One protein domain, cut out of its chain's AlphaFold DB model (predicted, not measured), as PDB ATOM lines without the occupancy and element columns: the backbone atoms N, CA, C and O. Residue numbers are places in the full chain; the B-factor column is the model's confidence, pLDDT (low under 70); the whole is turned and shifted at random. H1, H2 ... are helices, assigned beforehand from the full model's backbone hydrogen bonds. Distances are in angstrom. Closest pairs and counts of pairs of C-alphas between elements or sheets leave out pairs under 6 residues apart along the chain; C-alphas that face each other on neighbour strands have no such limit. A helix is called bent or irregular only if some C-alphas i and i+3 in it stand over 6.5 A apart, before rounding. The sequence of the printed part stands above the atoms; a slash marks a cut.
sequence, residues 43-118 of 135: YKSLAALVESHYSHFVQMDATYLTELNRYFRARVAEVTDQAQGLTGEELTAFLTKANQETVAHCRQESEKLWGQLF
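AT A GLANCE: This is residues 43 to 118 of the 135 residues of the protein "Dipeptidase" of Lactobacillus delbrueckii subsp. bulgaricus (UniProt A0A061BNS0). Two long helices, H2 and H3, lie side by side as a long helical hairpin, and a short helix, H1, packs at the open end of it, near the first turns of H2 and the last turns of H3. Together they make a three-helix, up-and-down bundle, each helix running against the one before it, but H1 covers one end alone and most of the length is the hairpin of H2 and H3. The printed part has 76 residues with three named helices in the order H1, H2, H3 and no named strand; the class is all helix. The whole is loose, with a radius of gyration of the C-alphas of 15.9 A, and is a rod that spans 49 by 19 by 14 A.

IN THESE COORDINATES: H1 runs from Tyr 43, with its C-alpha at (10.521, 41.101, 80.006), to Ser 52, and is 14.2 A from first to last C-alpha. H2, residues 54 to 82, is 40.0 A long and begins with C-alpha 54 at (6.869, 39.315, 95.170). H2 is irregular: C-alphas 56 and 59 are 7.4 A apart, where about 5 A is found in a regular helix, and its line is a rough one. H3, residues 88 to 118, is the longest helix, with 31 residues and 44.6 A, and ends with C-alpha 118 at (-1.816, 40.305, 85.967).

HOW THE PARTS SIT: H2 and H3 form a hairpin and touch, with 12 pairs of C-alphas within 8 A; the closest are those of Phe 57 and Leu 117, 6.9 A apart. They run opposite ways at a shallow tilt of 18 degrees, 12.3 A from centre to centre. H1 and H2 form a hairpin too: H2 touches H1 with residues 57 to 61 alone, and the closest C-alphas, those of Val 50 and Phe 57, are 5.6 A apart. These two run opposite ways at a shallow tilt of 29 degrees. H3 touches H1 with residues 114 to 118 alone; the closest C-alphas are those of Leu 46 and Trp 114, 6.1 A apart. H1 and H3 run the same way at a shallow tilt of 26 degrees. In H1 and H3 every O i to N i+4 pair is within hydrogen-bond range, and in H2 23 of 25 are.

THE WHOLE: The two C-alphas farthest apart are those of Ser 55 and Gly 88, at 49.2 A, while the first and last printed C-alphas, of Tyr 43 and Phe 118, are 13.7 A apart. Residues 43 to 118 are printed without a gap. The links from H1 to H2, with 1 residue, and from H2 to H3, with 5 residues, are tight. The mean pLDDT of the printed part is 98.2, and no printed residue is under 70.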
ATOM      1  N   TYR A  43       9.892  41.764  78.865       98.12
ATOM      2  CA  TYR A  43      10.521  41.101  80.006       98.12
ATOM      3  C   TYR A  43      10.793  42.068  81.164       98.12
ATOM      4  O   TYR A  43      10.717  41.658  82.322       98.12
ATOM      5  N   LYS A  44      11.042  43.359  80.893       97.00
ATOM      6  CA  LYS A  44      11.074  44.392  81.943       97.00
ATOM      7  C   LYS A  44       9.714  44.548  82.627       97.00
ATOM      8  O   LYS A  44       9.666  44.589  83.854       97.00
ATOM      9  N   SER A  45       8.622  44.571  81.861       97.25
ATOM     10  CA  SER A  45       7.262  44.632  82.407       97.25
ATOM     11  C   SER A  45       6.892  43.386  83.206       97.25
ATOM     12  O   SER A  45       6.266  43.502  84.257       97.25
ATOM     13  N   LEU A  46       7.285  42.196  82.738       98.12
ATOM     14  CA  LEU A  46       7.082  40.946  83.473       98.12
ATOM     15  C   LEU A  46       7.814  40.977  84.820       98.12
ATOM     16  O   LEU A  46       7.189  40.741  85.851       98.12
ATOM     17  N   ALA A  47       9.101  41.336  84.819       97.50
ATOM     18  CA  ALA A  47       9.903  41.454  86.035       97.50
ATOM     19  C   ALA A  47       9.290  42.448  87.039       97.50
ATOM     20  O   ALA A  47       9.125  42.115  88.211       97.50
ATOM     21  N   ALA A  48       8.884  43.634  86.573       96.69
ATOM     22  CA  ALA A  48       8.239  44.639  87.420       96.69
ATOM     23  C   ALA A  48       6.904  44.145  88.011       96.69
ATOM     24  O   ALA A  48       6.587  44.427  89.168       96.69
ATOM     25  N   LEU A  49       6.124  43.378  87.239       96.94
ATOM     26  CA  LEU A  49       4.875  42.785  87.714       96.94
ATOM     27  C   LEU A  49       5.128  41.734  88.802       96.94
ATOM     28  O   LEU A  49       4.447  41.769  89.825       96.94
ATOM     29  N   VAL A  50       6.113  40.848  88.624       97.12
ATOM     30  CA  VAL A  50       6.506  39.872  89.659       97.12
ATOM     31  C   VAL A  50       6.927  40.594  90.942       97.12
ATOM     32  O   VAL A  50       6.448  40.256  92.025       97.12
ATOM     33  N   GLU A  51       7.765  41.625  90.823       95.75
ATOM     34  CA  GLU A  51       8.282  42.389  91.963       95.75
ATOM     35  C   GLU A  51       7.178  43.124  92.741       95.75
ATOM     36  O   GLU A  51       7.226  43.174  93.973       95.75
ATOM     37  N   SER A  52       6.134  43.612  92.055       95.56
ATOM     38  CA  SER A  52       5.035  44.380  92.670       95.56
ATOM     39  C   SER A  52       4.326  43.659  93.827       95.56
ATOM     40  O   SER A  52       3.889  44.302  94.785       95.56
ATOM     41  N   HIS A  53       4.255  42.325  93.771       96.12
ATOM     42  CA  HIS A  53       3.704  41.475  94.824       96.12
ATOM     43  C   HIS A  53       4.565  40.220  95.019       96.12
ATOM     44  O   HIS A  53       4.048  39.103  95.057       96.12
ATOM     45  N   TYR A  54       5.882  40.403  95.167       96.06
ATOM     46  CA  TYR A  54       6.869  39.315  95.170       96.06
ATOM     47  C   TYR A  54       6.478  38.091  96.014       96.06
ATOM     48  O   TYR A  54       6.495  36.971  95.511       96.06
ATOM     49  N   SER A  55       6.047  38.281  97.266       96.94
ATOM     50  CA  SER A  55       5.660  37.166  98.148       96.94
ATOM     51  C   SER A  55       4.488  36.324  97.626       96.94
ATOM     52  O   SER A  55       4.389  35.150  97.970       96.94
ATOM     53  N   HIS A  56       3.619  36.905  96.799       97.00
ATOM     54  CA  HIS A  56       2.484  36.217  96.181       97.00
ATOM     55  C   HIS A  56       2.866  35.574  94.842       97.00
ATOM     56  O   HIS A  56       2.278  34.567  94.457       97.00
ATOM     57  N   PHE A  57       3.840  36.146  94.126       98.12
ATOM     58  CA  PHE A  57       4.145  35.779  92.739       98.12
ATOM     59  C   PHE A  57       5.393  34.916  92.564       98.12
ATOM     60  O   PHE A  57       5.486  34.192  91.572       98.12
ATOM     61  N   VAL A  58       6.316  34.917  93.531       97.25
ATOM     62  CA  VAL A  58       7.614  34.226  93.431       97.25
ATOM     63  C   VAL A  58       7.485  32.746  93.073       97.25
ATOM     64  O   VAL A  58       8.266  32.239  92.276       97.25
ATOM     65  N   GLN A  59       6.485  32.040  93.607       98.00
ATOM     66  CA  GLN A  59       6.332  30.612  93.327       98.00
ATOM     67  C   GLN A  59       5.855  30.344  91.893       98.00
ATOM     68  O   GLN A  59       6.259  29.348  91.294       98.00
ATOM     69  N   MET A  60       5.005  31.212  91.334       98.31
ATOM     70  CA  MET A  60       4.549  31.096  89.945       98.31
ATOM     71  C   MET A  60       5.704  31.359  88.981       98.31
ATOM     72  O   MET A  60       5.911  30.590  88.044       98.31
ATOM     73  N   ASP A  61       6.479  32.405  89.262       98.25
ATOM     74  CA  ASP A  61       7.655  32.786  88.485       98.25
ATOM     75  C   ASP A  61       8.741  31.695  88.511       98.25
ATOM     76  O   ASP A  61       9.181  31.227  87.461       98.25
ATOM     77  N   ALA A  62       9.082  31.173  89.695       98.31
ATOM     78  CA  ALA A  62      10.067  30.101  89.841       98.31
ATOM     79  C   ALA A  62       9.660  28.811  89.102       98.31
ATOM     80  O   ALA A  62      10.501  28.161  88.471       98.31
ATOM     81  N   THR A  63       8.374  28.444  89.147       98.62
ATOM     82  CA  THR A  63       7.847  27.302  88.384       98.62
ATOM     83  C   THR A  63       7.987  27.550  86.884       98.62
ATOM     84  O   THR A  63       8.539  26.710  86.179       98.62
ATOM     85  N   TYR A  64       7.564  28.718  86.397       98.56
ATOM     86  CA  TYR A  64       7.707  29.107  84.993       98.56
ATOM     87  C   TYR A  64       9.166  29.036  84.510       98.56
ATOM     88  O   TYR A  64       9.446  28.408  83.485       98.56
ATOM     89  N   LEU A  65      10.108  29.604  85.272       98.50
ATOM     90  CA  LEU A  65      11.529  29.572  84.930       98.50
ATOM     91  C   LEU A  65      12.080  28.146  84.924       98.50
ATOM     92  O   LEU A  65      12.909  27.821  84.074       98.50
ATOM     93  N   THR A  66      11.632  27.289  85.845       98.62
ATOM     94  CA  THR A  66      12.038  25.875  85.909       98.62
ATOM     95  C   THR A  66      11.562  25.103  84.680       98.62
ATOM     96  O   THR A  66      12.347  24.382  84.056       98.62
ATOM     97  N   GLU A  67      10.305  25.294  84.285       98.69
ATOM     98  CA  GLU A  67       9.713  24.615  83.130       98.69
ATOM     99  C   GLU A  67      10.364  25.062  81.814       98.69
ATOM    100  O   GLU A  67      10.757  24.213  81.006       98.69
ATOM    101  N   LEU A  68      10.588  26.370  81.630       98.62
ATOM    102  CA  LEU A  68      11.338  26.881  80.479       98.62
ATOM    103  C   LEU A  68      12.773  26.354  80.454       98.62
ATOM    104  O   LEU A  68      13.260  25.932  79.410       98.62
ATOM    105  N   ASN A  69      13.447  26.300  81.603       98.19
ATOM    106  CA  ASN A  69      14.791  25.739  81.711       98.19
ATOM    107  C   ASN A  69      14.864  24.265  81.288       98.19
ATOM    108  O   ASN A  69      15.866  23.847  80.692       98.19
ATOM    109  N   ARG A  70      13.832  23.474  81.605       98.69
ATOM    110  CA  ARG A  70      13.717  22.087  81.143       98.69
ATOM    111  C   ARG A  70      13.532  22.043  79.630       98.69
ATOM    112  O   ARG A  70      14.276  21.329  78.956       98.69
ATOM    113  N   TYR A  71      12.592  22.830  79.107       98.81
ATOM    114  CA  TYR A  71      12.332  22.927  77.671       98.81
ATOM    115  C   TYR A  71      13.589  23.339  76.892       98.81
ATOM    116  O   TYR A  71      13.973  22.658  75.950       98.81
ATOM    117  N   PHE A  72      14.293  24.385  77.324       98.81
ATOM    118  CA  PHE A  72      15.485  24.898  76.649       98.81
ATOM    119  C   PHE A  72      16.611  23.877  76.549       98.81
ATOM    120  O   PHE A  72      17.226  23.748  75.495       98.81
ATOM    121  N   ARG A  73      16.880  23.119  77.618       98.69
ATOM    122  CA  ARG A  73      17.903  22.062  77.578       98.69
ATOM    123  C   ARG A  73      17.524  20.958  76.593       98.69
ATOM    124  O   ARG A  73      18.377  20.528  75.821       98.69
ATOM    125  N   ALA A  74      16.254  20.544  76.591       98.62
ATOM    126  CA  ALA A  74      15.751  19.570  75.627       98.62
ATOM    127  C   ALA A  74      15.842  20.105  74.189       98.62
ATOM    128  O   ALA A  74      16.331  19.403  73.311       98.62
ATOM    129  N   ARG A  75      15.467  21.372  73.971       98.44
ATOM    130  CA  ARG A  75      15.508  22.025  72.659       98.44
ATOM    131  C   ARG A  75      16.929  22.137  72.117       98.44
ATOM    132  O   ARG A  75      17.154  21.841  70.953       98.44
ATOM    133  N   VAL A  76      17.902  22.500  72.956       98.75
ATOM    134  CA  VAL A  76      19.316  22.535  72.549       98.75
ATOM    135  C   VAL A  76      19.789  21.149  72.111       98.75
ATOM    136  O   VAL A  76      20.430  21.044  71.067       98.75
ATOM    137  N   ALA A  77      19.464  20.096  72.865       98.75
ATOM    138  CA  ALA A  77      19.841  18.730  72.504       98.75
ATOM    139  C   ALA A  77      19.190  18.289  71.183       98.75
ATOM    140  O   ALA A  77      19.886  17.818  70.288       98.75
ATOM    141  N   GLU A  78      17.883  18.514  71.040       98.69
ATOM    142  CA  GLU A  78      17.105  18.181  69.844       98.69
ATOM    143  C   GLU A  78      17.642  18.882  68.587       98.69
ATOM    144  O   GLU A  78      17.909  18.232  67.579       98.69
ATOM    145  N   VAL A  79      17.844  20.202  68.646       98.75
ATOM    146  CA  VAL A  79      18.342  20.986  67.505       98.75
ATOM    147  C   VAL A  79      19.773  20.586  67.155       98.75
ATOM    148  O   VAL A  79      20.117  20.524  65.980       98.75
ATOM    149  N   THR A  80      20.607  20.286  68.155       98.56
ATOM    150  CA  THR A  80      21.985  19.831  67.915       98.56
ATOM    151  C   THR A  80      22.013  18.479  67.204       98.56
ATOM    152  O   THR A  80      22.842  18.281  66.320       98.56
ATOM    153  N   ASP A  81      21.111  17.563  67.561       98.62
ATOM    154  CA  ASP A  81      20.978  16.266  66.893       98.62
ATOM    155  C   ASP A  81      20.477  16.421  65.450       98.62
ATOM    156  O   ASP A  81      21.101  15.923  64.517       98.62
ATOM    157  N   GLN A  82      19.427  17.220  65.243       98.50
ATOM    158  CA  GLN A  82      18.874  17.511  63.913       98.50
ATOM    159  C   GLN A  82      19.847  18.272  62.998       98.50
ATOM    160  O   GLN A  82      19.768  18.147  61.779       98.50
ATOM    161  N   ALA A  83      20.769  19.049  63.570       98.31
ATOM    162  CA  ALA A  83      21.798  19.761  62.820       98.31
ATOM    163  C   ALA A  83      22.924  18.847  62.307       98.31
ATOM    164  O   ALA A  83      23.766  19.304  61.528       98.31
ATOM    165  N   GLN A  84      22.991  17.582  62.743       97.50
ATOM    166  CA  GLN A  84      24.046  16.666  62.313       97.50
ATOM    167  C   GLN A  84      24.013  16.468  60.795       97.50
ATOM    168  O   GLN A  84      22.993  16.124  60.207       97.50
ATOM    169  N   GLY A  85      25.163  16.677  60.153       96.69
ATOM    170  CA  GLY A  85      25.312  16.551  58.702       96.69
ATOM    171  C   GLY A  85      24.958  17.811  57.907       96.69
ATOM    172  O   GLY A  85      25.364  17.900  56.750       96.69
ATOM    173  N   LEU A  86      24.300  18.806  58.513       98.44
ATOM    174  CA  LEU A  86      24.104  20.115  57.884       98.44
ATOM    175  C   LEU A  86      25.402  20.926  57.952       98.44
ATOM    176  O   LEU A  86      26.104  20.929  58.966       98.44
ATOM    177  N   THR A  87      25.721  21.655  56.883       98.19
ATOM    178  CA  THR A  87      26.918  22.510  56.827       98.19
ATOM    179  C   THR A  87      26.642  23.812  56.076       98.19
ATOM    180  O   THR A  87      25.616  23.952  55.414       98.19
ATOM    181  N   GLY A  88      27.552  24.785  56.197       98.00
ATOM    182  CA  GLY A  88      27.472  26.049  55.464       98.00
ATOM    183  C   GLY A  88      26.148  26.791  55.671       98.00
ATOM    184  O   GLY A  88      25.617  26.837  56.780       98.00
ATOM    185  N   GLU A  89      25.618  27.358  54.587       98.31
ATOM    186  CA  GLU A  89      24.382  28.151  54.596       98.31
ATOM    187  C   GLU A  89      23.154  27.350  55.049       98.31
ATOM    188  O   GLU A  89      22.280  27.904  55.713       98.31
ATOM    189  N   GLU A  90      23.100  26.048  54.752       98.31
ATOM    190  CA  GLU A  90      21.997  25.177  55.169       98.31
ATOM    191  C   GLU A  90      21.940  25.050  56.697       98.31
ATOM    192  O   GLU A  90      20.878  25.225  57.301       98.31
ATOM    193  N   LEU A  91      23.096  24.840  57.337       98.69
ATOM    194  CA  LEU A  91      23.198  24.820  58.797       98.69
ATOM    195  C   LEU A  91      22.792  26.169  59.398       98.69
ATOM    196  O   LEU A  91      22.024  26.211  60.358       98.69
ATOM    197  N   THR A  92      23.285  27.274  58.839       98.75
ATOM    198  CA  THR A  92      22.963  28.621  59.331       98.75
ATOM    199  C   THR A  92      21.467  28.923  59.207       98.75
ATOM    200  O   THR A  92      20.867  29.455  60.146       98.75
ATOM    201  N   ALA A  93      20.828  28.554  58.092       98.56
ATOM    202  CA  ALA A  93      19.390  28.731  57.892       98.56
ATOM    203  C   ALA A  93      18.569  27.884  58.879       98.56
ATOM    204  O   ALA A  93      17.634  28.396  59.504       98.56
ATOM    205  N   PHE A  94      18.953  26.619  59.075       98.69
ATOM    206  CA  PHE A  94      18.319  25.726  60.043       98.69
ATOM    207  C   PHE A  94      18.392  26.284  61.472       98.69
ATOM    208  O   PHE A  94      17.366  26.407  62.144       98.69
ATOM    209  N   LEU A  95      19.583  26.690  61.922       98.75
ATOM    210  CA  LEU A  95      19.786  27.225  63.271       98.75
ATOM    211  C   LEU A  95      19.091  28.579  63.480       98.75
ATOM    212  O   LEU A  95      18.558  28.828  64.562       98.75
ATOM    213  N   THR A  96      19.027  29.424  62.444       98.62
ATOM    214  CA  THR A  96      18.257  30.683  62.480       98.62
ATOM    215  C   THR A  96      16.776  30.399  62.744       98.62
ATOM    216  O   THR A  96      16.184  30.976  63.657       98.62
ATOM    217  N   LYS A  97      16.187  29.448  62.009       98.50
ATOM    218  CA  LYS A  97      14.791  29.042  62.207       98.50
ATOM    219  C   LYS A  97      14.565  28.425  63.592       98.50
ATOM    220  O   LYS A  97      13.609  28.785  64.276       98.50
ATOM    221  N   ALA A  98      15.461  27.545  64.035       98.62
ATOM    222  CA  ALA A  98      15.364  26.907  65.348       98.62
ATOM    223  C   ALA A  98      15.401  27.927  66.503       98.62
ATOM    224  O   ALA A  98      14.674  27.773  67.492       98.62
ATOM    225  N   ASN A  99      16.199  28.994  66.374       98.69
ATOM    226  CA  ASN A  99      16.197  30.107  67.324       98.69
ATOM    227  C   ASN A  99      14.839  30.819  67.365       98.69
ATOM    228  O   ASN A  99      14.312  31.036  68.454       98.69
ATOM    229  N   GLN A 100      14.254  31.147  66.208       98.12
ATOM    230  CA  GLN A 100      12.946  31.814  66.127       98.12
ATOM    231  C   GLN A 100      11.828  30.955  66.737       98.12
ATOM    232  O   GLN A 100      11.015  31.449  67.514       98.12
ATOM    233  N   GLU A 101      11.828  29.643  66.482       98.62
ATOM    234  CA  GLU A 101      10.881  28.708  67.108       98.62
ATOM    235  C   GLU A 101      11.042  28.661  68.638       98.62
ATOM    236  O   GLU A 101      10.057  28.663  69.380       98.62
ATOM    237  N   THR A 102      12.288  28.673  69.123       98.69
ATOM    238  CA  THR A 102      12.596  28.696  70.562       98.69
ATOM    239  C   THR A 102      12.134  30.004  71.208       98.69
ATOM    240  O   THR A 102      11.551  29.988  72.297       98.69
ATOM    241  N   VAL A 103      12.345  31.136  70.531       98.50
ATOM    242  CA  VAL A 103      11.858  32.453  70.962       98.50
ATOM    243  C   VAL A 103      10.333  32.484  71.007       98.50
ATOM    244  O   VAL A 103       9.781  32.929  72.014       98.50
ATOM    245  N   ALA A 104       9.651  31.965  69.985       98.56
ATOM    246  CA  ALA A 104       8.193  31.921  69.933       98.56
ATOM    247  C   ALA A 104       7.603  31.102  71.094       98.56
ATOM    248  O   ALA A 104       6.683  31.570  71.769       98.56
ATOM    249  N   HIS A 105       8.170  29.926  71.388       98.75
ATOM    250  CA  HIS A 105       7.753  29.125  72.542       98.75
ATOM    251  C   HIS A 105       7.979  29.873  73.862       98.75
ATOM    252  O   HIS A 105       7.074  29.971  74.692       98.75
ATOM    253  N   CYS A 106       9.166  30.463  74.038       98.62
ATOM    254  CA  CYS A 106       9.478  31.264  75.218       98.62
ATOM    255  C   CYS A 106       8.483  32.418  75.388       98.62
ATOM    256  O   CYS A 106       7.940  32.607  76.478       98.62
ATOM    257  N   ARG A 107       8.200  33.169  74.316       98.31
ATOM    258  CA  ARG A 107       7.236  34.275  74.314       98.31
ATOM    259  C   ARG A 107       5.860  33.788  74.758       98.31
ATOM    260  O   ARG A 107       5.302  34.374  75.680       98.31
ATOM    261  N   GLN A 108       5.370  32.695  74.177       98.69
ATOM    262  CA  GLN A 108       4.063  32.125  74.495       98.69
ATOM    263  C   GLN A 108       3.935  31.750  75.980       98.69
ATOM    264  O   GLN A 108       2.963  32.138  76.631       98.69
ATOM    265  N   GLU A 109       4.901  31.018  76.541       98.81
ATOM    266  CA  GLU A 109       4.867  30.647  77.964       98.81
ATOM    267  C   GLU A 109       4.989  31.872  78.876       98.81
ATOM    268  O   GLU A 109       4.326  31.962  79.912       98.81
ATOM    269  N   SER A 110       5.777  32.862  78.462       98.50
ATOM    270  CA  SER A 110       5.935  34.101  79.223       98.50
ATOM    271  C   SER A 110       4.664  34.950  79.216       98.50
ATOM    272  O   SER A 110       4.321  35.540  80.236       98.50
ATOM    273  N   GLU A 111       3.928  35.004  78.103       98.62
ATOM    274  CA  GLU A 111       2.621  35.674  78.031       98.62
ATOM    275  C   GLU A 111       1.570  34.970  78.885       98.62
ATOM    276  O   GLU A 111       0.761  35.638  79.534       98.62
ATOM    277  N   LYS A 112       1.607  33.631  78.942       98.75
ATOM    278  CA  LYS A 112       0.753  32.859  79.854       98.75
ATOM    279  C   LYS A 112       1.028  33.239  81.306       98.75
ATOM    280  O   LYS A 112       0.070  33.548  82.017       98.75
ATOM    281  N   LEU A 113       2.296  33.258  81.735       98.62
ATOM    282  CA  LEU A 113       2.654  33.703  83.085       98.62
ATOM    283  C   LEU A 113       2.206  35.150  83.313       98.62
ATOM    284  O   LEU A 113       1.505  35.418  84.285       98.62
ATOM    285  N   TRP A 114       2.549  36.066  82.402       98.31
ATOM    286  CA  TRP A 114       2.194  37.482  82.510       98.31
ATOM    287  C   TRP A 114       0.688  37.668  82.720       98.31
ATOM    288  O   TRP A 114       0.266  38.351  83.652       98.31
ATOM    289  N   GLY A 115      -0.140  36.999  81.912       98.50
ATOM    290  CA  GLY A 115      -1.596  37.070  82.028       98.50
ATOM    291  C   GLY A 115      -2.133  36.453  83.322       98.50
ATOM    292  O   GLY A 115      -3.125  36.938  83.868       98.50
ATOM    293  N   GLN A 116      -1.501  35.397  83.842       98.38
ATOM    294  CA  GLN A 116      -1.854  34.837  85.149       98.38
ATOM    295  C   GLN A 116      -1.522  35.817  86.279       98.38
ATOM    296  O   GLN A 116      -2.412  36.148  87.062       98.38
ATOM    297  N   LEU A 117      -0.293  36.334  86.315       98.31
ATOM    298  CA  LEU A 117       0.156  37.309  87.311       98.31
ATOM    299  C   LEU A 117      -0.705  38.571  87.292       98.31
ATOM    300  O   LEU A 117      -1.129  39.042  88.342       98.31
ATOM    301  N   PHE A 118      -1.022  39.088  86.105       97.56
ATOM    302  CA  PHE A 118      -1.816  40.305  85.967       97.56
ATOM    303  C   PHE A 118      -3.236  40.121  86.519       97.56
ATOM    304  O   PHE A 118      -3.742  40.980  87.240       97.56
TER     305      PHE A 118